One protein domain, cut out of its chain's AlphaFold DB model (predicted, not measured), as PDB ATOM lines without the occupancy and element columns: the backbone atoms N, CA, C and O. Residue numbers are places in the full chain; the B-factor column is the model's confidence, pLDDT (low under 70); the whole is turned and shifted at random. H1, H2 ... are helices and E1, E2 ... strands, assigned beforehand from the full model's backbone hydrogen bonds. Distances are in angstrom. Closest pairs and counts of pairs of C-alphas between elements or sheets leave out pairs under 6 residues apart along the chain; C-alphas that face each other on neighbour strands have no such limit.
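Overview. This is residues 8 to 91 and 160 to 228 of the 235 residues of an uncharacterized protein of Hordeum vulgare subsp. vulgare (UniProt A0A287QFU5). A six-stranded sheet, twisted and curled, makes one wall of the domain, and the hairpin of E1 and E2 crosses part of one of its faces at E10 and E7, a loose sandwich, that is, two sheets partly face to face. Beyond the hairpin lies a smaller group, the two-stranded sheet of E3 and E6 with H1 and H2 packed on it, while H3 packs on E10 and the short H4 ends the printed part away from the other helices. The printed part has 153 residues with four named helices and ten named strands, in the order E1 E2 H1 E3 E4 E5 E6 H2 E7 E8 E9 H3 E10 H4; the large sheet is mixed, in the order E5 E4 E8 E9 E10 E7, and the two small sheets are antiparallel. The class is mixed, helices and strands, with 71 residues, under half, in named elements. The whole is compact, with a radius of gyration of the C-alphas of 15.9 A and spans of 48 by 39 by 39 A.

Along the chain. Start with the large sheet at E7, residues 163 to 168, whose C-alpha 163 is at (154.954, 110.183, 243.026); it runs 16.3 A. Beside it find E10, residues 213 to 218, 16.4 A long, then E9, residues 196 to 199, E8, residues 185 to 188, E4, residues 56 to 59, and E5, residues 65 to 67. E1, residues 11 to 14, begins at C-alpha 11, (166.440, 105.797, 242.503), and E2 is residues 20 to 23. E3 is residues 49 to 51 and E6 residues 74 to 77. The longest helix is H1, residues 34 to 45, 16.4 A from first to last C-alpha. H2 is residues 81 to 86, H3 residues 200 to 204, and H4 residues 221 to 226, ending at C-alpha 226, (144.518, 118.156, 249.157).

Arrangement. In the large sheet E5 and E7 are the edge strands, and it is only just strongly twisted, with C-alphas up to 4.3 A off its best plane. E10 and E7 are antiparallel, with N 164 and O 217 at 2.9 A; E9 and E10 are antiparallel too, with N 198 and O 216 at 2.9 A. The hairpin of E8 and E9 has N 186 and O 197 at 2.9 A. E4 and E8 are parallel, with N 187 and O 57 at 2.8 A, and the hairpin of E4 and E5 has N 58 and O 66 at 2.8 A. H3 is on this sheet at a height of 5.9 A, only just over none of its strands, as 2 of its 5 C-alphas fall on E10. Look next at the hairpin of E1 and E2, with N 12 and O 22 at 2.7 A; the closest C-alphas of E2 and E10 are those of Phe 22 and Cys 214, 6.4 A apart. The closest C-alphas of E1 and H2 are those of Thr 11 and Arg 82, at 5.1 A. E3 and E6 are antiparallel, with N 50 and O 76 at 2.9 A. The closest C-alphas of H1 and E3 are those of Trp 43 and Ala 49, at 5.3 A, and those of E6 and H2 are Gly 77 and Leu 84, at 5.4 A. H1 and H2 are only just apart, closest at 8.1 A, and H4 is not on the large sheet. In H2, H3 and H4 every O i to N i+4 pair is within hydrogen-bond range; in H1 7 of 8 are.

Size, cuts and confidence. The two C-alphas farthest apart are those of Gly 62 and Glu 91, at 50.3 A. Residues 92 to 159 are not printed, and C-alphas 91 and 160 stand 34.8 A apart across the cut. Of the links that are printed whole, E7 to E8, residues 169 to 184, is the long one. Residues 33 to 38, of which 34 to 38 belong to H1, stand free. The mean pLDDT of the printed part is 90.5, and residues 175 to 181 are under 70.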
ATOM      1  N   ARG A   8     166.175 113.430 247.650       92.12
ATOM      2  CA  ARG A   8     165.280 113.596 246.484       92.12
ATOM      3  C   ARG A   8     165.929 113.229 245.139       92.12
ATOM      4  O   ARG A   8     165.251 113.282 244.125       92.12
ATOM      5  N   MET A   9     167.192 112.818 245.114       94.25
ATOM      6  CA  MET A   9     167.836 112.178 243.956       94.25
ATOM      7  C   MET A   9     167.704 110.649 243.987       94.25
ATOM      8  O   MET A   9     168.420 109.949 243.288       94.25
ATOM      9  N   ALA A  10     166.844 110.094 244.836       90.88
ATOM     10  CA  ALA A  10     166.808 108.656 245.037       90.88
ATOM     11  C   ALA A  10     166.200 107.881 243.849       90.88
ATOM     12  O   ALA A  10     165.096 108.167 243.377       90.88
ATOM     13  N   THR A  11     166.885 106.806 243.468       93.56
ATOM     14  CA  THR A  11     166.440 105.797 242.503       93.56
ATOM     15  C   THR A  11     165.962 104.565 243.265       93.56
ATOM     16  O   THR A  11     166.672 104.047 244.134       93.56
ATOM     17  N   ARG A  12     164.751 104.094 242.968       91.94
ATOM     18  CA  ARG A  12     164.211 102.829 243.466       91.94
ATOM     19  C   ARG A  12     164.471 101.736 242.445       91.94
ATOM     20  O   ARG A  12     164.239 101.929 241.257       91.94
ATOM     21  N   MET A  13     164.927 100.594 242.939       90.94
ATOM     22  CA  MET A  13     165.048  99.370 242.161       90.94
ATOM     23  C   MET A  13     164.091  98.349 242.757       90.94
ATOM     24  O   MET A  13     164.075  98.175 243.980       90.94
ATOM     25  N   VAL A  14     163.288  97.722 241.908       89.88
ATOM     26  CA  VAL A  14     162.431  96.595 242.272       89.88
ATOM     27  C   VAL A  14     162.914  95.414 241.453       89.88
ATOM     28  O   VAL A  14     162.971  95.493 240.228       89.88
ATOM     29  N   ASP A  15     163.336  94.362 242.143       80.44
ATOM     30  CA  ASP A  15     163.764  93.131 241.498       80.44
ATOM     31  C   ASP A  15     162.620  92.119 241.555       80.44
ATOM     32  O   ASP A  15     162.322  91.551 242.603       80.44
ATOM     33  N   ASP A  16     161.939  91.974 240.428       75.94
ATOM     34  CA  ASP A  16     160.907  90.975 240.148       75.94
ATOM     35  C   ASP A  16     161.396  89.961 239.092       75.94
ATOM     36  O   ASP A  16     160.596  89.308 238.426       75.94
ATOM     37  N   GLY A  17     162.719  89.866 238.896       75.19
ATOM     38  CA  GLY A  17     163.340  89.136 237.791       75.19
ATOM     39  C   GLY A  17     163.513  89.958 236.507       75.19
ATOM     40  O   GLY A  17     164.191  89.498 235.592       75.19
ATOM     41  N   ARG A  18     162.956  91.179 236.428       76.00
ATOM     42  CA  ARG A  18     163.045  92.085 235.259       76.00
ATOM     43  C   ARG A  18     163.802  93.388 235.550       76.00
ATOM     44  O   ARG A  18     163.963  94.221 234.657       76.00
ATOM     45  N   ARG A  19     164.287  93.565 236.789       84.25
ATOM     46  CA  ARG A  19     165.054  94.727 237.286       84.25
ATOM     47  C   ARG A  19     164.427  96.068 236.874       84.25
ATOM     48  O   ARG A  19     164.938  96.782 236.010       84.25
ATOM     49  N   LEU A  20     163.345  96.444 237.543       93.31
ATOM     50  CA  LEU A  20     162.648  97.711 237.328       93.31
ATOM     51  C   LEU A  20     163.388  98.861 238.022       93.31
ATOM     52  O   LEU A  20     163.767  98.747 239.192       93.31
ATOM     53  N   VAL A  21     163.590  99.981 237.323       94.31
ATOM     54  CA  VAL A  21     164.356 101.132 237.826       94.31
ATOM     55  C   VAL A  21     163.546 102.412 237.681       94.31
ATOM     56  O   VAL A  21     163.102 102.765 236.592       94.31
ATOM     57  N   PHE A  22     163.401 103.134 238.787       96.12
ATOM     58  CA  PHE A  22     162.637 104.373 238.858       96.12
ATOM     59  C   PHE A  22     163.448 105.456 239.550       96.12
ATOM     60  O   PHE A  22     163.728 105.346 240.746       96.12
ATOM     61  N   ASP A  23     163.750 106.555 238.869       96.44
ATOM     62  CA  ASP A  23     164.004 107.789 239.603       96.44
ATOM     63  C   ASP A  23     162.660 108.255 240.154       96.44
ATOM     64  O   ASP A  23     161.741 108.505 239.390       96.44
ATOM     65  N   HIS A  24     162.488 108.318 241.475       92.69
ATOM     66  CA  HIS A  24     161.149 108.548 242.049       92.69
ATOM     67  C   HIS A  24     160.873 110.009 242.423       92.69
ATOM     68  O   HIS A  24     159.790 110.331 242.904       92.69
ATOM     69  N   ALA A  25     161.872 110.879 242.270       93.69
ATOM     70  CA  ALA A  25     161.803 112.289 242.633       93.69
ATOM     71  C   ALA A  25     162.506 113.143 241.566       93.69
ATOM     72  O   ALA A  25     161.900 113.422 240.541       93.69
ATOM     73  N   ALA A  26     163.767 113.542 241.724       96.06
ATOM     74  CA  ALA A  26     164.464 114.264 240.656       96.06
ATOM     75  C   ALA A  26     164.512 113.403 239.378       96.06
ATOM     76  O   ALA A  26     165.052 112.304 239.404       96.06
ATOM     77  N   GLN A  27     163.905 113.879 238.288       97.25
ATOM     78  CA  GLN A  27     163.848 113.142 237.014       97.25
ATOM     79  C   GLN A  27     165.011 113.487 236.101       97.25
ATOM     80  O   GLN A  27     165.494 112.628 235.371       97.25
ATOM     81  N   PHE A  28     165.424 114.746 236.160       97.12
ATOM     82  CA  PHE A  28     166.558 115.338 235.482       97.12
ATOM     83  C   PHE A  28     166.912 116.633 236.221       97.12
ATOM     84  O   PHE A  28     166.183 117.070 237.119       97.12
ATOM     85  N   PHE A  29     168.010 117.265 235.834       97.19
ATOM     86  CA  PHE A  29     168.367 118.610 236.267       97.19
ATOM     87  C   PHE A  29     168.918 119.411 235.088       97.19
ATOM     88  O   PHE A  29     169.316 118.849 234.072       97.19
ATOM     89  N   THR A  30     168.926 120.731 235.209       96.56
ATOM     90  CA  THR A  30     169.582 121.635 234.260       96.56
ATOM     91  C   THR A  30     170.675 122.400 234.990       96.56
ATOM     92  O   THR A  30     170.649 122.519 236.218       96.56
ATOM     93  N   ALA A  31     171.646 122.912 234.244       96.19
ATOM     94  CA  ALA A  31     172.730 123.710 234.794       96.19
ATOM     95  C   ALA A  31     172.786 125.065 234.085       96.19
ATOM     96  O   ALA A  31     173.176 125.173 232.931       96.19
ATOM     97  N   SER A  32     172.334 126.107 234.783       93.75
ATOM     98  CA  SER A  32     172.380 127.496 234.305       93.75
ATOM     99  C   SER A  32     173.501 128.308 234.956       93.75
ATOM    100  O   SER A  32     174.009 129.253 234.355       93.75
ATOM    101  N   ASP A  33     173.915 127.950 236.176       96.81
ATOM    102  CA  ASP A  33     175.051 128.573 236.858       96.81
ATOM    103  C   ASP A  33     176.369 127.961 236.369       96.81
ATOM    104  O   ASP A  33     176.560 126.746 236.416       96.81
ATOM    105  N   ARG A  34     177.316 128.810 235.954       96.81
ATOM    106  CA  ARG A  34     178.609 128.376 235.403       96.81
ATOM    107  C   ARG A  34     179.433 127.525 236.375       96.81
ATOM    108  O   ARG A  34     180.196 126.675 235.929       96.81
ATOM    109  N   ARG A  35     179.333 127.752 237.689       97.62
ATOM    110  CA  ARG A  35     180.062 126.956 238.693       97.62
ATOM    111  C   ARG A  35     179.462 125.562 238.798       97.62
ATOM    112  O   ARG A  35     180.211 124.599 238.887       97.62
ATOM    113  N   PHE A  36     178.134 125.461 238.740       96.81
ATOM    114  CA  PHE A  36     177.463 124.168 238.715       96.81
ATOM    115  C   PHE A  36     177.720 123.427 237.401       96.81
ATOM    116  O   PHE A  36     178.028 122.245 237.445       96.81
ATOM    117  N   GLN A  37     177.706 124.121 236.256       97.50
ATOM    118  CA  GLN A  37     178.022 123.515 234.957       97.50
ATOM    119  C   GLN A  37     179.392 122.827 234.959       97.50
ATOM    120  O   GLN A  37     179.480 121.700 234.501       97.50
ATOM    121  N   LYS A  38     180.427 123.435 235.556       97.44
ATOM    122  CA  LYS A  38     181.747 122.788 235.681       97.44
ATOM    123  C   LYS A  38     181.683 121.439 236.403       97.44
ATOM    124  O   LYS A  38     182.293 120.481 235.949       97.44
ATOM    125  N   LEU A  39     180.918 121.353 237.495       96.25
ATOM    126  CA  LEU A  39     180.721 120.090 238.214       96.25
ATOM    127  C   LEU A  39     179.982 119.067 237.345       96.25
ATOM    128  O   LEU A  39     180.312 117.886 237.358       96.25
ATOM    129  N   VAL A  40     178.992 119.521 236.574       97.06
ATOM    130  CA  VAL A  40     178.262 118.661 235.638       97.06
ATOM    131  C   VAL A  40     179.179 118.145 234.535       97.06
ATOM    132  O   VAL A  40     179.127 116.955 234.242       97.06
ATOM    133  N   ASP A  41     180.038 118.994 233.974       97.38
ATOM    134  CA  ASP A  41     181.013 118.613 232.950       97.38
ATOM    135  C   ASP A  41     181.965 117.530 233.484       97.38
ATOM    136  O   ASP A  41     182.144 116.502 232.833       97.38
ATOM    137  N   GLU A  42     182.473 117.684 234.712       96.31
ATOM    138  CA  GLU A  42     183.291 116.661 235.385       96.31
ATOM    139  C   GLU A  42     182.526 115.341 235.589       96.31
ATOM    140  O   GLU A  42     183.080 114.253 235.419       96.31
ATOM    141  N   TRP A  43     181.244 115.399 235.961       96.75
ATOM    142  CA  TRP A  43     180.418 114.196 236.107       96.75
ATOM    143  C   TRP A  43     180.132 113.519 234.770       96.75
ATOM    144  O   TRP A  43     180.043 112.292 234.725       96.75
ATOM    145  N   VAL A  44     179.979 114.290 233.693       97.69
ATOM    146  CA  VAL A  44     179.806 113.761 232.337       97.69
ATOM    147  C   VAL A  44     181.093 113.095 231.859       97.69
ATOM    148  O   VAL A  44     181.041 111.960 231.391       97.69
ATOM    149  N   GLU A  45     182.246 113.740 232.048       97.06
ATOM    150  CA  GLU A  45     183.561 113.184 231.708       97.06
ATOM    151  C   GLU A  45     183.834 111.867 232.453       97.06
ATOM    152  O   GLU A  45     184.310 110.898 231.863       97.06
ATOM    153  N   LYS A  46     183.439 111.783 233.729       95.56
ATOM    154  CA  LYS A  46     183.538 110.563 234.550       95.56
ATOM    155  C   LYS A  46     182.460 109.509 234.249       95.56
ATOM    156  O   LYS A  46     182.433 108.467 234.902       95.56
ATOM    157  N   GLY A  47     181.536 109.763 233.318       96.25
ATOM    158  CA  GLY A  47     180.442 108.841 232.986       96.25
ATOM    159  C   GLY A  47     179.403 108.656 234.102       96.25
ATOM    160  O   GLY A  47     178.702 107.642 234.144       96.25
ATOM    161  N   LEU A  48     179.296 109.613 235.026       96.44
ATOM    162  CA  LEU A  48     178.330 109.612 236.130       96.44
ATOM    163  C   LEU A  48     177.003 110.263 235.729       96.44
ATOM    164  O   LEU A  48     175.932 109.817 236.156       96.44
ATOM    165  N   ALA A  49     177.072 111.297 234.891       97.81
ATOM    166  CA  ALA A  49     175.926 111.995 234.327       97.81
ATOM    167  C   ALA A  49     175.974 111.980 232.794       97.81
ATOM    168  O   ALA A  49     177.024 111.781 232.191       97.81
ATOM    169  N   ARG A  50     174.829 112.195 232.150       97.25
ATOM    170  CA  ARG A  50     174.748 112.426 230.704       97.25
ATOM    171  C   ARG A  50     173.577 113.326 230.361       97.25
ATOM    172  O   ARG A  50     172.630 113.440 231.140       97.25
ATOM    173  N   GLU A  51     173.632 113.921 229.181       96.44
ATOM    174  CA  GLU A  51     172.487 114.608 228.598       96.44
ATOM    175  C   GLU A  51     171.357 113.608 228.302       96.44
ATOM    176  O   GLU A  51     171.579 112.534 227.737       96.44
ATOM    177  N   TRP A  52     170.136 113.972 228.676       95.50
ATOM    178  CA  TRP A  52     168.922 113.272 228.298       95.50
ATOM    179  C   TRP A  52     168.410 113.828 226.970       95.50
ATOM    180  O   TRP A  52     167.917 114.952 226.900       95.50
ATOM    181  N   ARG A  53     168.546 113.016 225.919       92.19
ATOM    182  CA  ARG A  53     168.230 113.380 224.528       92.19
ATOM    183  C   ARG A  53     166.820 112.998 224.080       92.19
ATOM    184  O   ARG A  53     166.473 113.236 222.928       92.19
ATOM    185  N   GLY A  54     166.030 112.414 224.978       91.25
ATOM    186  CA  GLY A  54     164.649 112.045 224.711       91.25
ATOM    187  C   GLY A  54     163.757 113.257 224.468       91.25
ATOM    188  O   GLY A  54     163.993 114.341 225.015       91.25
ATOM    189  N   ALA A  55     162.706 113.071 223.670       91.62
ATOM    190  CA  ALA A  55     161.718 114.112 223.428       91.62
ATOM    191  C   ALA A  55     160.968 114.443 224.728       91.62
ATOM    192  O   ALA A  55     160.358 113.574 225.355       91.62
ATOM    193  N   ILE A  56     161.029 115.714 225.134       93.62
ATOM    194  CA  ILE A  56     160.325 116.239 226.306       93.62
ATOM    195  C   ILE A  56     159.522 117.460 225.895       93.62
ATOM    196  O   ILE A  56     160.055 118.369 225.252       93.62
ATOM    197  N   GLY A  57     158.258 117.497 226.296       92.88
ATOM    198  CA  GLY A  57     157.327 118.523 225.851       92.88
ATOM    199  C   GLY A  57     156.180 118.782 226.811       92.88
ATOM    200  O   GLY A  57     156.228 118.400 227.981       92.88
ATOM    201  N   GLU A  58     155.158 119.455 226.304       94.00
ATOM    202  CA  GLU A  58     153.873 119.637 226.969       94.00
ATOM    203  C   GLU A  58     152.878 118.618 226.414       94.00
ATOM    204  O   GLU A  58     152.856 118.366 225.210       94.00
ATOM    205  N   LEU A  59     152.091 118.007 227.296       92.31
ATOM    206  CA  LEU A  59     151.020 117.084 226.938       92.31
ATOM    207  C   LEU A  59     149.694 117.671 227.409       92.31
ATOM    208  O   LEU A  59     149.481 117.858 228.610       92.31
ATOM    209  N   GLU A  60     148.819 117.949 226.456       90.56
ATOM    210  CA  GLU A  60     147.497 118.516 226.690       90.56
ATOM    211  C   GLU A  60     146.424 117.428 226.798       90.56
ATOM    212  O   GLU A  60     146.608 116.265 226.411       90.56
ATOM    213  N   ALA A  61     145.255 117.824 227.304       82.19
ATOM    214  CA  ALA A  61     144.075 116.975 227.277       82.19
ATOM    215  C   ALA A  61     143.769 116.511 225.836       82.19
ATOM    216  O   ALA A  61     143.892 117.257 224.866       82.19
ATOM    217  N   GLY A  62     143.384 115.242 225.690       81.38
ATOM    218  CA  GLY A  62     143.165 114.627 224.376       81.38
ATOM    219  C   GLY A  62     144.421 114.049 223.714       81.38
ATOM    220  O   GLY A  62     144.298 113.453 222.651       81.38
ATOM    221  N   GLY A  63     145.597 114.147 224.348       83.12
ATOM    222  CA  GLY A  63     146.813 113.453 223.903       83.12
ATOM    223  C   GLY A  63     147.686 114.243 222.927       83.12
ATOM    224  O   GLY A  63     148.597 113.669 222.335       83.12
ATOM    225  N   HIS A  64     147.430 115.543 222.766       87.56
ATOM    226  CA  HIS A  64     148.245 116.418 221.927       87.56
ATOM    227  C   HIS A  64     149.570 116.718 222.627       87.56
ATOM    228  O   HIS A  64     149.592 117.269 223.730       87.56
ATOM    229  N   PHE A  65     150.672 116.332 221.990       90.31
ATOM    230  CA  PHE A  65     152.018 116.546 222.498       90.31
ATOM    231  C   PHE A  65     152.728 117.628 221.689       90.31
ATOM    232  O   PHE A  65     152.800 117.542 220.468       90.31
ATOM    233  N   THR A  66     153.316 118.601 222.381       90.69
ATOM    234  CA  THR A  66     154.164 119.627 221.769       90.69
ATOM    235  C   THR A  66     155.560 119.552 222.370       90.69
ATOM    236  O   THR A  66     155.752 119.849 223.552       90.69
ATOM    237  N   ALA A  67     156.556 119.166 221.569       90.44
ATOM    238  CA  ALA A  67     157.947 119.133 222.013       90.44
ATOM    239  C   ALA A  67     158.415 120.532 222.447       90.44
ATOM    240  O   ALA A  67     158.161 121.519 221.760       90.44
ATOM    241  N   ILE A  68     159.143 120.616 223.565       89.00
ATOM    242  CA  ILE A  68     159.788 121.856 224.007       89.00
ATOM    243  C   ILE A  68     161.257 121.803 223.575       89.00
ATOM    244  O   ILE A  68     162.036 121.059 224.197       89.00
ATOM    245  N   PRO A  69     161.677 122.614 222.582       80.38
ATOM    246  CA  PRO A  69     163.083 122.773 222.249       80.38
ATOM    247  C   PRO A  69     163.839 123.243 223.488       80.38
ATOM    248  O   PRO A  69     163.469 124.232 224.124       80.38
ATOM    249  N   SER A  70     164.881 122.516 223.872       75.50
ATOM    250  CA  SER A  70     165.656 122.871 225.054       75.50
ATOM    251  C   SER A  70     166.882 123.670 224.642       75.50
ATOM    252  O   SER A  70     167.798 123.129 224.036       75.50
ATOM    253  N   SER A  71     166.913 124.959 224.987       78.12
ATOM    254  CA  SER A  71     168.131 125.772 224.873       78.12
ATOM    255  C   SER A  71     169.185 125.393 225.916       78.12
ATOM    256  O   SER A  71     170.356 125.724 225.760       78.12
ATOM    257  N   THR A  72     168.765 124.726 226.994       87.50
ATOM    258  CA  THR A  72     169.622 124.306 228.102       87.50
ATOM    259  C   THR A  72     169.579 122.787 228.215       87.50
ATOM    260  O   THR A  72     168.493 122.249 228.436       87.50
ATOM    261  N   PRO A  73     170.720 122.086 228.129       94.31
ATOM    262  CA  PRO A  73     170.747 120.636 228.256       94.31
ATOM    263  C   PRO A  73     170.107 120.156 229.562       94.31
ATOM    264  O   PRO A  73     170.265 120.757 230.632       94.31
ATOM    265  N   ARG A  74     169.378 119.044 229.466       96.19
ATOM    266  CA  ARG A  74     168.802 118.331 230.609       96.19
ATOM    267  C   ARG A  74     169.705 117.149 230.920       96.19
ATOM    268  O   ARG A  74     170.006 116.369 230.027       96.19
ATOM    269  N   TYR A  75     170.116 116.998 232.168       97.75
ATOM    270  CA  TYR A  75     171.049 115.965 232.600       97.75
ATOM    271  C   TYR A  75     170.384 114.957 233.528       97.75
ATOM    272  O   TYR A  75     169.510 115.293 234.329       97.75
ATOM    273  N   ILE A  76     170.843 113.716 233.433       97.88
ATOM    274  CA  ILE A  76     170.418 112.582 234.251       97.88
ATOM    275  C   ILE A  76     171.649 111.830 234.754       97.88
ATOM    276  O   ILE A  76     172.714 111.896 234.142       97.88
ATOM    277  N   GLY A  77     171.505 111.072 235.840       97.12
ATOM    278  CA  GLY A  77     172.511 110.081 236.220       97.12
ATOM    279  C   GLY A  77     172.472 108.876 235.276       97.12
ATOM    280  O   GLY A  77     171.394 108.381 234.944       97.12
ATOM    281  N   VAL A  78     173.639 108.377 234.855       95.69
ATOM    282  CA  VAL A  78     173.749 107.319 233.824       95.69
ATOM    283  C   VAL A  78     173.052 106.015 234.230       95.69
ATOM    284  O   VAL A  78     172.524 105.305 233.382       95.69
ATOM    285  N   ARG A  79     173.004 105.707 235.532       92.62
ATOM    286  CA  ARG A  79     172.345 104.510 236.094       92.62
ATOM    287  C   ARG A  79     171.188 104.874 237.033       92.62
ATOM    288  O   ARG A  79     170.915 104.158 237.996       92.62
ATOM    289  N   GLY A  80     170.558 106.018 236.775       94.31
ATOM    290  CA  GLY A  80     169.624 106.682 237.682       94.31
ATOM    291  C   GLY A  80     170.296 107.778 238.512       94.31
ATOM    292  O   GLY A  80     171.523 107.890 238.578       94.31
ATOM    293  N   MET A  81     169.477 108.601 239.157       95.75
ATOM    294  CA  MET A  81     169.912 109.775 239.914       95.75
ATOM    295  C   MET A  81     170.659 109.454 241.213       95.75
ATOM    296  O   MET A  81     171.536 110.222 241.614       95.75
ATOM    297  N   ARG A  82     170.359 108.331 241.879       93.69
ATOM    298  CA  ARG A  82     171.001 107.995 243.158       93.69
ATOM    299  C   ARG A  82     172.494 107.706 243.001       93.69
ATOM    300  O   ARG A  82     173.256 108.276 243.775       93.69
ATOM    301  N   PRO A  83     172.932 106.856 242.053       91.88
ATOM    302  CA  PRO A  83     174.355 106.616 241.837       91.88
ATOM    303  C   PRO A  83     175.173 107.892 241.622       91.88
ATOM    304  O   PRO A  83     176.301 107.958 242.092       91.88
ATOM    305  N   LEU A  84     174.598 108.918 240.980       93.12
ATOM    306  CA  LEU A  84     175.253 110.220 240.849       93.12
ATOM    307  C   LEU A  84     175.482 110.874 242.220       93.12
ATOM    308  O   LEU A  84     176.568 111.374 242.474       93.12
ATOM    309  N   ALA A  85     174.497 110.835 243.121       90.50
ATOM    310  CA  ALA A  85     174.657 111.349 244.482       90.50
ATOM    311  C   ALA A  85     175.640 110.520 245.327       90.50
ATOM    312  O   ALA A  85     176.372 111.090 246.132       90.50
ATOM    313  N   ASP A  86     175.662 109.195 245.153       88.56
ATOM    314  CA  ASP A  86     176.626 108.321 245.833       88.56
ATOM    315  C   ASP A  86     178.068 108.642 245.373       88.56
ATOM    316  O   ASP A  86     178.968 108.712 246.204       88.56
ATOM    317  N   ALA A  87     178.279 108.926 244.081       87.94
ATOM    318  CA  ALA A  87     179.588 109.255 243.507       87.94
ATOM    319  C   ALA A  87     180.120 110.658 243.863       87.94
ATOM    320  O   ALA A  87     181.271 110.967 243.572       87.94
ATOM    321  N   MET A  88     179.297 111.519 244.474       85.12
ATOM    322  CA  MET A  88     179.757 112.812 244.998       85.12
ATOM    323  C   MET A  88     180.500 112.680 246.328       85.12
ATOM    324  O   MET A  88     181.092 113.660 246.777       85.12
ATOM    325  N   LEU A  89     180.445 111.517 246.983       85.69
ATOM    326  CA  LEU A  89     181.269 111.276 248.157       85.69
ATOM    327  C   LEU A  89     182.733 111.117 247.735       85.69
ATOM    328  O   LEU A  89     183.019 110.255 246.904       85.69
ATOM    329  N   PRO A  90     183.652 111.905 248.311       77.56
ATOM    330  CA  PRO A  90     185.078 111.663 248.167       77.56
ATOM    331  C   PRO A  90     185.445 110.247 248.617       77.56
ATOM    332  O   PRO A  90     184.865 109.717 249.564       77.56
ATOM    333  N   GLU A  91     186.424 109.653 247.938       74.94
ATOM    334  CA  GLU A  91     186.996 108.349 248.301       74.94
ATOM    335  C   GLU A  91     188.027 108.456 249.440       74.94
ATOM    336  O   GLU A  91     188.632 107.457 249.816       74.94
ATOM    337  N   SER A 160     153.806 119.680 248.712       88.38
ATOM    338  CA  SER A 160     153.604 118.231 248.709       88.38
ATOM    339  C   SER A 160     153.339 117.765 247.279       88.38
ATOM    340  O   SER A 160     152.481 118.334 246.609       88.38
ATOM    341  N   VAL A 161     154.013 116.703 246.848       92.81
ATOM    342  CA  VAL A 161     153.803 116.053 245.548       92.81
ATOM    343  C   VAL A 161     153.703 114.549 245.781       92.81
ATOM    344  O   VAL A 161     154.503 113.996 246.539       92.81
ATOM    345  N   TRP A 162     152.724 113.898 245.155       95.00
ATOM    346  CA  TRP A 162     152.672 112.440 245.064       95.00
ATOM    347  C   TRP A 162     153.499 111.969 243.877       95.00
ATOM    348  O   TRP A 162     153.410 112.548 242.797       95.00
ATOM    349  N   ALA A 163     154.268 110.904 244.085       95.69
ATOM    350  CA  ALA A 163     154.954 110.183 243.026       95.69
ATOM    351  C   ALA A 163     154.309 108.805 242.865       95.69
ATOM    352  O   ALA A 163     154.291 108.023 243.819       95.69
ATOM    353  N   LEU A 164     153.795 108.517 241.672       96.44
ATOM    354  CA  LEU A 164     153.350 107.184 241.273       96.44
ATOM    355  C   LEU A 164     154.427 106.560 240.384       96.44
ATOM    356  O   LEU A 164     154.900 107.190 239.438       96.44
ATOM    357  N   LEU A 165     154.806 105.325 240.704       96.62
ATOM    358  CA  LEU A 165     155.757 104.520 239.943       96.62
ATOM    359  C   LEU A 165     154.980 103.356 239.337       96.62
ATOM    360  O   LEU A 165     154.354 102.607 240.085       96.62
ATOM    361  N   ALA A 166     154.997 103.225 238.014       95.94
ATOM    362  CA  ALA A 166     154.260 102.181 237.309       95.94
ATOM    363  C   ALA A 166     155.162 101.500 236.279       95.94
ATOM    364  O   ALA A 166     155.888 102.181 235.560       95.94
ATOM    365  N   ALA A 167     155.122 100.172 236.229       95.06
ATOM    366  CA  ALA A 167     155.770  99.384 235.189       95.06
ATOM    367  C   ALA A 167     154.700  98.789 234.273       95.06
ATOM    368  O   ALA A 167     153.688  98.286 234.765       95.06
ATOM    369  N   PHE A 168     154.940  98.849 232.968       93.12
ATOM    370  CA  PHE A 168     154.070  98.278 231.946       93.12
ATOM    371  C   PHE A 168     154.864  97.272 231.120       93.12
ATOM    372  O   PHE A 168     155.975  97.583 230.699       93.12
ATOM    373  N   ASP A 169     154.317  96.076 230.915       91.19
ATOM    374  CA  ASP A 169     154.980  95.041 230.110       91.19
ATOM    375  C   ASP A 169     155.029  95.432 228.631       91.19
ATOM    376  O   ASP A 169     156.057  95.248 227.981       91.19
ATOM    377  N   ASP A 170     153.956  96.057 228.152       88.56
ATOM    378  CA  ASP A 170     153.876  96.664 226.831       88.56
ATOM    379  C   ASP A 170     154.086  98.185 226.922       88.56
ATOM    380  O   ASP A 170     153.647  98.807 227.900       88.56
ATOM    381  N   PRO A 171     154.715  98.819 225.913       85.50
ATOM    382  CA  PRO A 171     154.826 100.271 225.856       85.50
ATOM    383  C   PRO A 171     153.464 100.960 225.941       85.50
ATOM    384  O   PRO A 171     152.467 100.471 225.402       85.50
ATOM    385  N   LEU A 172     153.421 102.131 226.581       85.25
ATOM    386  CA  LEU A 172     152.188 102.918 226.610       85.25
ATOM    387  C   LEU A 172     151.770 103.307 225.179       85.25
ATOM    388  O   LEU A 172     152.632 103.686 224.381       85.25
ATOM    389  N   PRO A 173     150.462 103.277 224.847       81.56
ATOM    390  CA  PRO A 173     149.957 103.648 223.527       81.56
ATOM    391  C   PRO A 173     149.977 105.174 223.358       81.56
ATOM    392  O   PRO A 173     148.944 105.842 223.364       81.56
ATOM    393  N   ILE A 174     151.176 105.739 223.271       77.62
ATOM    394  CA  ILE A 174     151.403 107.170 223.108       77.62
ATOM    395  C   ILE A 174     151.306 107.502 221.614       77.62
ATOM    396  O   ILE A 174     152.033 106.893 220.822       77.62
ATOM    397  N   PRO A 175     150.440 108.450 221.207       68.38
ATOM    398  CA  PRO A 175     150.344 108.872 219.816       68.38
ATOM    399  C   PRO A 175     151.700 109.342 219.287       68.38
ATOM    400  O   PRO A 175     152.352 110.197 219.889       68.38
ATOM    401  N   GLN A 176     152.118 108.784 218.154       65.94
ATOM    402  CA  GLN A 176     153.302 109.243 217.443       65.94
ATOM    403  C   GLN A 176     152.899 110.424 216.565       65.94
ATOM    404  O   GLN A 176     152.400 110.246 215.458       65.94
ATOM    405  N   ASP A 177     153.089 111.634 217.083       57.75
ATOM    406  CA  ASP A 177     153.218 112.814 216.235       57.75
ATOM    407  C   ASP A 177     154.430 112.600 215.319       57.75
ATOM    408  O   ASP A 177     155.530 112.244 215.759       57.75
ATOM    409  N   ASN A 178     154.198 112.808 214.029       52.56
ATOM    410  CA  ASN A 178     155.047 112.431 212.905       52.56
ATOM    411  C   ASN A 178     156.442 113.100 212.903       52.56
ATOM    412  O   ASN A 178     157.236 112.827 212.005       52.56
ATOM    413  N   SER A 179     156.744 113.976 213.868       57.78
ATOM    414  CA  SER A 179     157.944 114.822 213.881       57.78
ATOM    415  C   SER A 179     158.978 114.434 214.951       57.78
ATOM    416  O   SER A 179     160.166 114.678 214.746       57.78
ATOM    417  N   TYR A 180     158.564 113.839 216.080       56.00
ATOM    418  CA  TYR A 180     159.447 113.606 217.245       56.00
ATOM    419  C   TYR A 180     159.410 112.182 217.823       56.00
ATOM    420  O   TYR A 180     160.132 111.897 218.779       56.00
ATOM    421  N   GLY A 181     158.616 111.276 217.241       66.25
ATOM    422  CA  GLY A 181     158.426 109.928 217.781       66.25
ATOM    423  C   GLY A 181     157.699 109.933 219.132       66.25
ATOM    424  O   GLY A 181     157.052 110.910 219.507       66.25
ATOM    425  N   THR A 182     157.783 108.823 219.869       79.12
ATOM    426  CA  THR A 182     157.196 108.713 221.213       79.12
ATOM    427  C   THR A 182     157.961 109.599 222.200       79.12
ATOM    428  O   THR A 182     159.178 109.472 222.329       79.12
ATOM    429  N   PHE A 183     157.265 110.479 222.926       90.19
ATOM    430  CA  PHE A 183     157.909 111.301 223.951       90.19
ATOM    431  C   PHE A 183     158.424 110.453 225.121       90.19
ATOM    432  O   PHE A 183     157.805 109.469 225.527       90.19
ATOM    433  N   GLU A 184     159.532 110.874 225.726       93.38
ATOM    434  CA  GLU A 184     160.090 110.229 226.919       93.38
ATOM    435  C   GLU A 184     159.731 110.975 228.209       93.38
ATOM    436  O   GLU A 184     159.820 110.412 229.301       93.38
ATOM    437  N   GLY A 185     159.307 112.238 228.112       95.25
ATOM    438  CA  GLY A 185     158.796 113.003 229.244       95.25
ATOM    439  C   GLY A 185     157.809 114.086 228.829       95.25
ATOM    440  O   GLY A 185     157.896 114.641 227.738       95.25
ATOM    441  N   ALA A 186     156.868 114.411 229.705       95.25
ATOM    442  CA  ALA A 186     155.880 115.438 229.422       95.25
ATOM    443  C   ALA A 186     155.463 116.203 230.675       95.25
ATOM    444  O   ALA A 186     155.169 115.612 231.717       95.25
ATOM    445  N   PHE A 187     155.384 117.526 230.543       96.38
ATOM    446  CA  PHE A 187     154.641 118.388 231.453       96.38
ATOM    447  C   PHE A 187     153.165 118.316 231.083       96.38
ATOM    448  O   PHE A 187     152.778 118.710 229.986       96.38
ATOM    449  N   VAL A 188     152.345 117.809 231.994       95.56
ATOM    450  CA  VAL A 188     150.917 117.610 231.736       95.56
ATOM    451  C   VAL A 188     150.165 118.903 232.043       95.56
ATOM    452  O   VAL A 188     150.336 119.481 233.119       95.56
ATOM    453  N   LYS A 189     149.362 119.366 231.084       95.00
ATOM    454  CA  LYS A 189     148.558 120.592 231.169       95.00
ATOM    455  C   LYS A 189     147.095 120.272 231.421       95.00
ATOM    456  O   LYS A 189     146.621 119.206 231.049       95.00
ATOM    457  N   ASP A 190     146.406 121.203 232.072       91.81
ATOM    458  CA  ASP A 190     144.953 121.180 232.291       91.81
ATOM    459  C   ASP A 190     144.403 119.923 232.990       91.81
ATOM    460  O   ASP A 190     143.211 119.631 232.933       91.81
ATOM    461  N   ILE A 191     145.266 119.201 233.713       94.06
ATOM    462  CA  ILE A 191     144.894 118.072 234.566       94.06
ATOM    463  C   ILE A 191     145.180 118.425 236.026       94.06
ATOM    464  O   ILE A 191     146.323 118.613 236.440       94.06
ATOM    465  N   ASP A 192     144.134 118.442 236.849       94.00
ATOM    466  CA  ASP A 192     144.234 118.815 238.266       94.00
ATOM    467  C   ASP A 192     145.144 117.891 239.084       94.00
ATOM    468  O   ASP A 192     145.735 118.311 240.083       94.00
ATOM    469  N   SER A 193     145.229 116.617 238.703       95.75
ATOM    470  CA  SER A 193     145.898 115.575 239.478       95.75
ATOM    471  C   SER A 193     147.321 115.274 239.030       95.75
ATOM    472  O   SER A 193     148.061 114.734 239.845       95.75
ATOM    473  N   LEU A 194     147.730 115.638 237.812       96.19
ATOM    474  CA  LEU A 194     148.986 115.215 237.184       96.19
ATOM    475  C   LEU A 194     149.706 116.421 236.574       96.19
ATOM    476  O   LEU A 194     149.106 117.197 235.849       96.19
ATOM    477  N   SER A 195     150.995 116.571 236.872       97.12
ATOM    478  CA  SER A 195     151.828 117.683 236.381       97.12
ATOM    479  C   SER A 195     152.999 117.235 235.516       97.12
ATOM    480  O   SER A 195     153.517 118.013 234.719       97.12
ATOM    481  N   TRP A 196     153.442 115.990 235.680       97.50
ATOM    482  CA  TRP A 196     154.601 115.460 234.982       97.50
ATOM    483  C   TRP A 196     154.508 113.947 234.836       97.50
ATOM    484  O   TRP A 196     154.047 113.266 235.756       97.50
ATOM    485  N   MET A 197     155.025 113.431 233.726       96.75
ATOM    486  CA  MET A 197     155.307 112.013 233.543       96.75
ATOM    487  C   MET A 197     156.609 111.793 232.772       96.75
ATOM    488  O   MET A 197     156.952 112.593 231.906       96.75
ATOM    489  N   ALA A 198     157.334 110.715 233.077       97.06
ATOM    490  CA  ALA A 198     158.548 110.338 232.354       97.06
ATOM    491  C   ALA A 198     158.785 108.831 232.307       97.06
ATOM    492  O   ALA A 198     158.570 108.130 233.300       97.06
ATOM    493  N   ASN A 199     159.311 108.375 231.175       95.88
ATOM    494  CA  ASN A 199     159.749 107.014 230.928       95.88
ATOM    495  C   ASN A 199     161.196 106.845 231.411       95.88
ATOM    496  O   ASN A 199     162.154 107.221 230.737       95.88
ATOM    497  N   ASN A 200     161.378 106.272 232.602       96.50
ATOM    498  CA  ASN A 200     162.710 105.997 233.141       96.50
ATOM    499  C   ASN A 200     163.460 104.953 232.315       96.50
ATOM    500  O   ASN A 200     164.686 104.967 232.310       96.50
ATOM    501  N   THR A 201     162.750 104.049 231.640       94.50
ATOM    502  CA  THR A 201     163.380 102.979 230.861       94.50
ATOM    503  C   THR A 201     164.066 103.544 229.632       94.50
ATOM    504  O   THR A 201     165.270 103.361 229.504       94.50
ATOM    505  N   GLN A 202     163.355 104.327 228.819       92.94
ATOM    506  CA  GLN A 202     163.944 104.998 227.653       92.94
ATOM    507  C   GLN A 202     165.048 105.979 228.071       92.94
ATOM    508  O   GLN A 202     166.165 105.943 227.557       92.94
ATOM    509  N   LYS A 203     164.794 106.767 229.124       94.25
ATOM    510  CA  LYS A 203     165.759 107.734 229.656       94.25
ATOM    511  C   LYS A 203     167.067 107.094 230.140       94.25
ATOM    512  O   LYS A 203     168.145 107.644 229.905       94.25
ATOM    513  N   ILE A 204     167.013 105.979 230.874       94.62
ATOM    514  CA  ILE A 204     168.192 105.360 231.516       94.62
ATOM    515  C   ILE A 204     168.822 104.292 230.608       94.62
ATOM    516  O   ILE A 204     170.046 104.224 230.500       94.62
ATOM    517  N   PHE A 205     168.015 103.522 229.882       92.94
ATOM    518  CA  PHE A 205     168.440 102.374 229.079       92.94
ATOM    519  C   PHE A 205     167.950 102.473 227.618       92.94
ATOM    520  O   PHE A 205     167.272 101.568 227.141       92.94
ATOM    521  N   PRO A 206     168.324 103.527 226.864       89.62
ATOM    522  CA  PRO A 206     167.770 103.807 225.530       89.62
ATOM    523  C   PRO A 206     168.106 102.750 224.466       89.62
ATOM    524  O   PRO A 206     167.552 102.776 223.376       89.62
ATOM    525  N   LEU A 207     169.054 101.850 224.748       88.94
ATOM    526  CA  LEU A 207     169.465 100.774 223.840       88.94
ATOM    527  C   LEU A 207     168.853  99.416 224.210       88.94
ATOM    528  O   LEU A 207     169.023  98.452 223.469       88.94
ATOM    529  N   GLU A 208     168.184  99.311 225.359       85.75
ATOM    530  CA  GLU A 208     167.591  98.055 225.806       85.75
ATOM    531  C   GLU A 208     166.153  97.936 225.295       85.75
ATOM    532  O   GLU A 208     165.239  98.597 225.784       85.75
ATOM    533  N   THR A 209     165.951  97.056 224.319       74.88
ATOM    534  CA  THR A 209     164.631  96.661 223.814       74.88
ATOM    535  C   THR A 209     164.120  95.424 224.564       74.88
ATOM    536  O   THR A 209     164.926  94.589 224.965       74.88
ATOM    537  N   ASN A 210     162.798  95.251 224.696       80.62
ATOM    538  CA  ASN A 210     162.135  94.103 225.356       80.62
ATOM    539  C   ASN A 210     162.244  94.055 226.889       80.62
ATOM    540  O   ASN A 210     162.450  92.995 227.482       80.62
ATOM    541  N   ARG A 211     162.067  95.202 227.544       87.31
ATOM    542  CA  ARG A 211     161.917  95.287 228.999       87.31
ATOM    543  C   ARG A 211     160.681  96.110 229.364       87.31
ATOM    544  O   ARG A 211     160.313  96.975 228.570       87.31
ATOM    545  N   PRO A 212     160.082  95.897 230.551       91.56
ATOM    546  CA  PRO A 212     158.948  96.699 230.981       91.56
ATOM    547  C   PRO A 212     159.290  98.187 231.022       91.56
ATOM    548  O   PRO A 212     160.356  98.578 231.512       91.56
ATOM    549  N   GLU A 213     158.363  99.024 230.569       92.44
ATOM    550  CA  GLU A 213     158.502 100.467 230.648       92.44
ATOM    551  C   GLU A 213     158.185 100.964 232.055       92.44
ATOM    552  O   GLU A 213     157.043 100.973 232.514       92.44
ATOM    553  N   CYS A 214     159.224 101.410 232.748       95.69
ATOM    554  CA  CYS A 214     159.129 102.023 234.064       95.69
ATOM    555  C   CYS A 214     158.834 103.522 233.939       95.69
ATOM    556  O   CYS A 214     159.715 104.311 233.595       95.69
ATOM    557  N   TRP A 215     157.628 103.940 234.303       97.00
ATOM    558  CA  TRP A 215     157.195 105.331 234.287       97.00
ATOM    559  C   TRP A 215     157.126 105.935 235.692       97.00
ATOM    560  O   TRP A 215     156.813 105.268 236.681       97.00
ATOM    561  N   THR A 216     157.430 107.227 235.793       97.94
ATOM    562  CA  THR A 216     157.207 108.033 236.999       97.94
ATOM    563  C   THR A 216     156.272 109.184 236.690       97.94
ATOM    564  O   THR A 216     156.499 109.925 235.740       97.94
ATOM    565  N   PHE A 217     155.257 109.345 237.532       97.62
ATOM    566  CA  PHE A 217     154.230 110.371 237.423       97.62
ATOM    567  C   PHE A 217     154.243 111.241 238.674       97.62
ATOM    568  O   PHE A 217     154.284 110.713 239.789       97.62
ATOM    569  N   PHE A 218     154.160 112.560 238.506       97.81
ATOM    570  CA  PHE A 218     154.029 113.492 239.622       97.81
ATOM    571  C   PHE A 218     152.707 114.207 239.627       97.81
ATOM    572  O   PHE A 218     152.311 114.828 238.637       97.81
ATOM    573  N   SER A 219     152.077 114.218 240.795       97.69
ATOM    574  CA  SER A 219     150.879 115.010 240.976       97.69
ATOM    575  C   SER A 219     151.158 116.502 240.883       97.69
ATOM    576  O   SER A 219     152.270 116.956 241.153       97.69
ATOM    577  N   THR A 220     150.126 117.299 240.622       96.69
ATOM    578  CA  THR A 220     150.217 118.737 240.899       96.69
ATOM    579  C   THR A 220     150.447 118.979 242.401       96.69
ATOM    580  O   THR A 220     150.101 118.148 243.254       96.69
ATOM    581  N   ALA A 221     150.997 120.146 242.750       94.12
ATOM    582  CA  ALA A 221     151.137 120.560 244.149       94.12
ATOM    583  C   ALA A 221     149.771 120.739 244.841       94.12
ATOM    584  O   ALA A 221     149.631 120.450 246.031       94.12
ATOM    585  N   SER A 222     148.750 121.181 244.095       94.31
ATOM    586  CA  SER A 222     147.374 121.325 244.591       94.31
ATOM    587  C   SER A 222     146.793 119.969 244.991       94.31
ATOM    588  O   SER A 222     146.331 119.801 246.124       94.31
ATOM    589  N   TYR A 223     146.908 118.967 244.114       95.56
ATOM    590  CA  TYR A 223     146.474 117.604 244.401       95.56
ATOM    591  C   TYR A 223     147.234 117.005 245.589       95.56
ATOM    592  O   TYR A 223     146.619 116.445 246.499       95.56
ATOM    593  N   GLY A 224     148.557 117.181 245.635       93.94
ATOM    594  CA  GLY A 224     149.387 116.709 246.744       93.94
ATOM    595  C   GLY A 224     149.078 117.379 248.081       93.94
ATOM    596  O   GLY A 224     149.186 116.743 249.130       93.94
ATOM    597  N   LYS A 225     148.655 118.647 248.073       91.56
ATOM    598  CA  LYS A 225     148.197 119.356 249.274       91.56
ATOM    599  C   LYS A 225     146.838 118.841 249.752       91.56
ATOM    600  O   LYS A 225     146.691 118.615 250.951       91.56
ATOM    601  N   LYS A 226     145.876 118.643 248.841       93.38
ATOM    602  CA  LYS A 226     144.518 118.156 249.157       93.38
ATOM    603  C   LYS A 226     144.520 116.710 249.663       93.38
ATOM    604  O   LYS A 226     143.783 116.393 250.586       93.38
ATOM    605  N   ASN A 227     145.391 115.866 249.113       91.69
ATOM    606  CA  ASN A 227     145.459 114.431 249.415       91.69
ATOM    607  C   ASN A 227     146.672 114.076 250.286       91.69
ATOM    608  O   ASN A 227     147.298 113.030 250.112       91.69
ATOM    609  N   LYS A 228     147.086 114.978 251.179       81.69
ATOM    610  CA  LYS A 228     148.269 114.759 252.014       81.69
ATOM    611  C   LYS A 228     147.968 113.724 253.098       81.69
ATOM    612  O   LYS A 228     147.222 114.007 254.030       81.69
TER     613      LYS A 228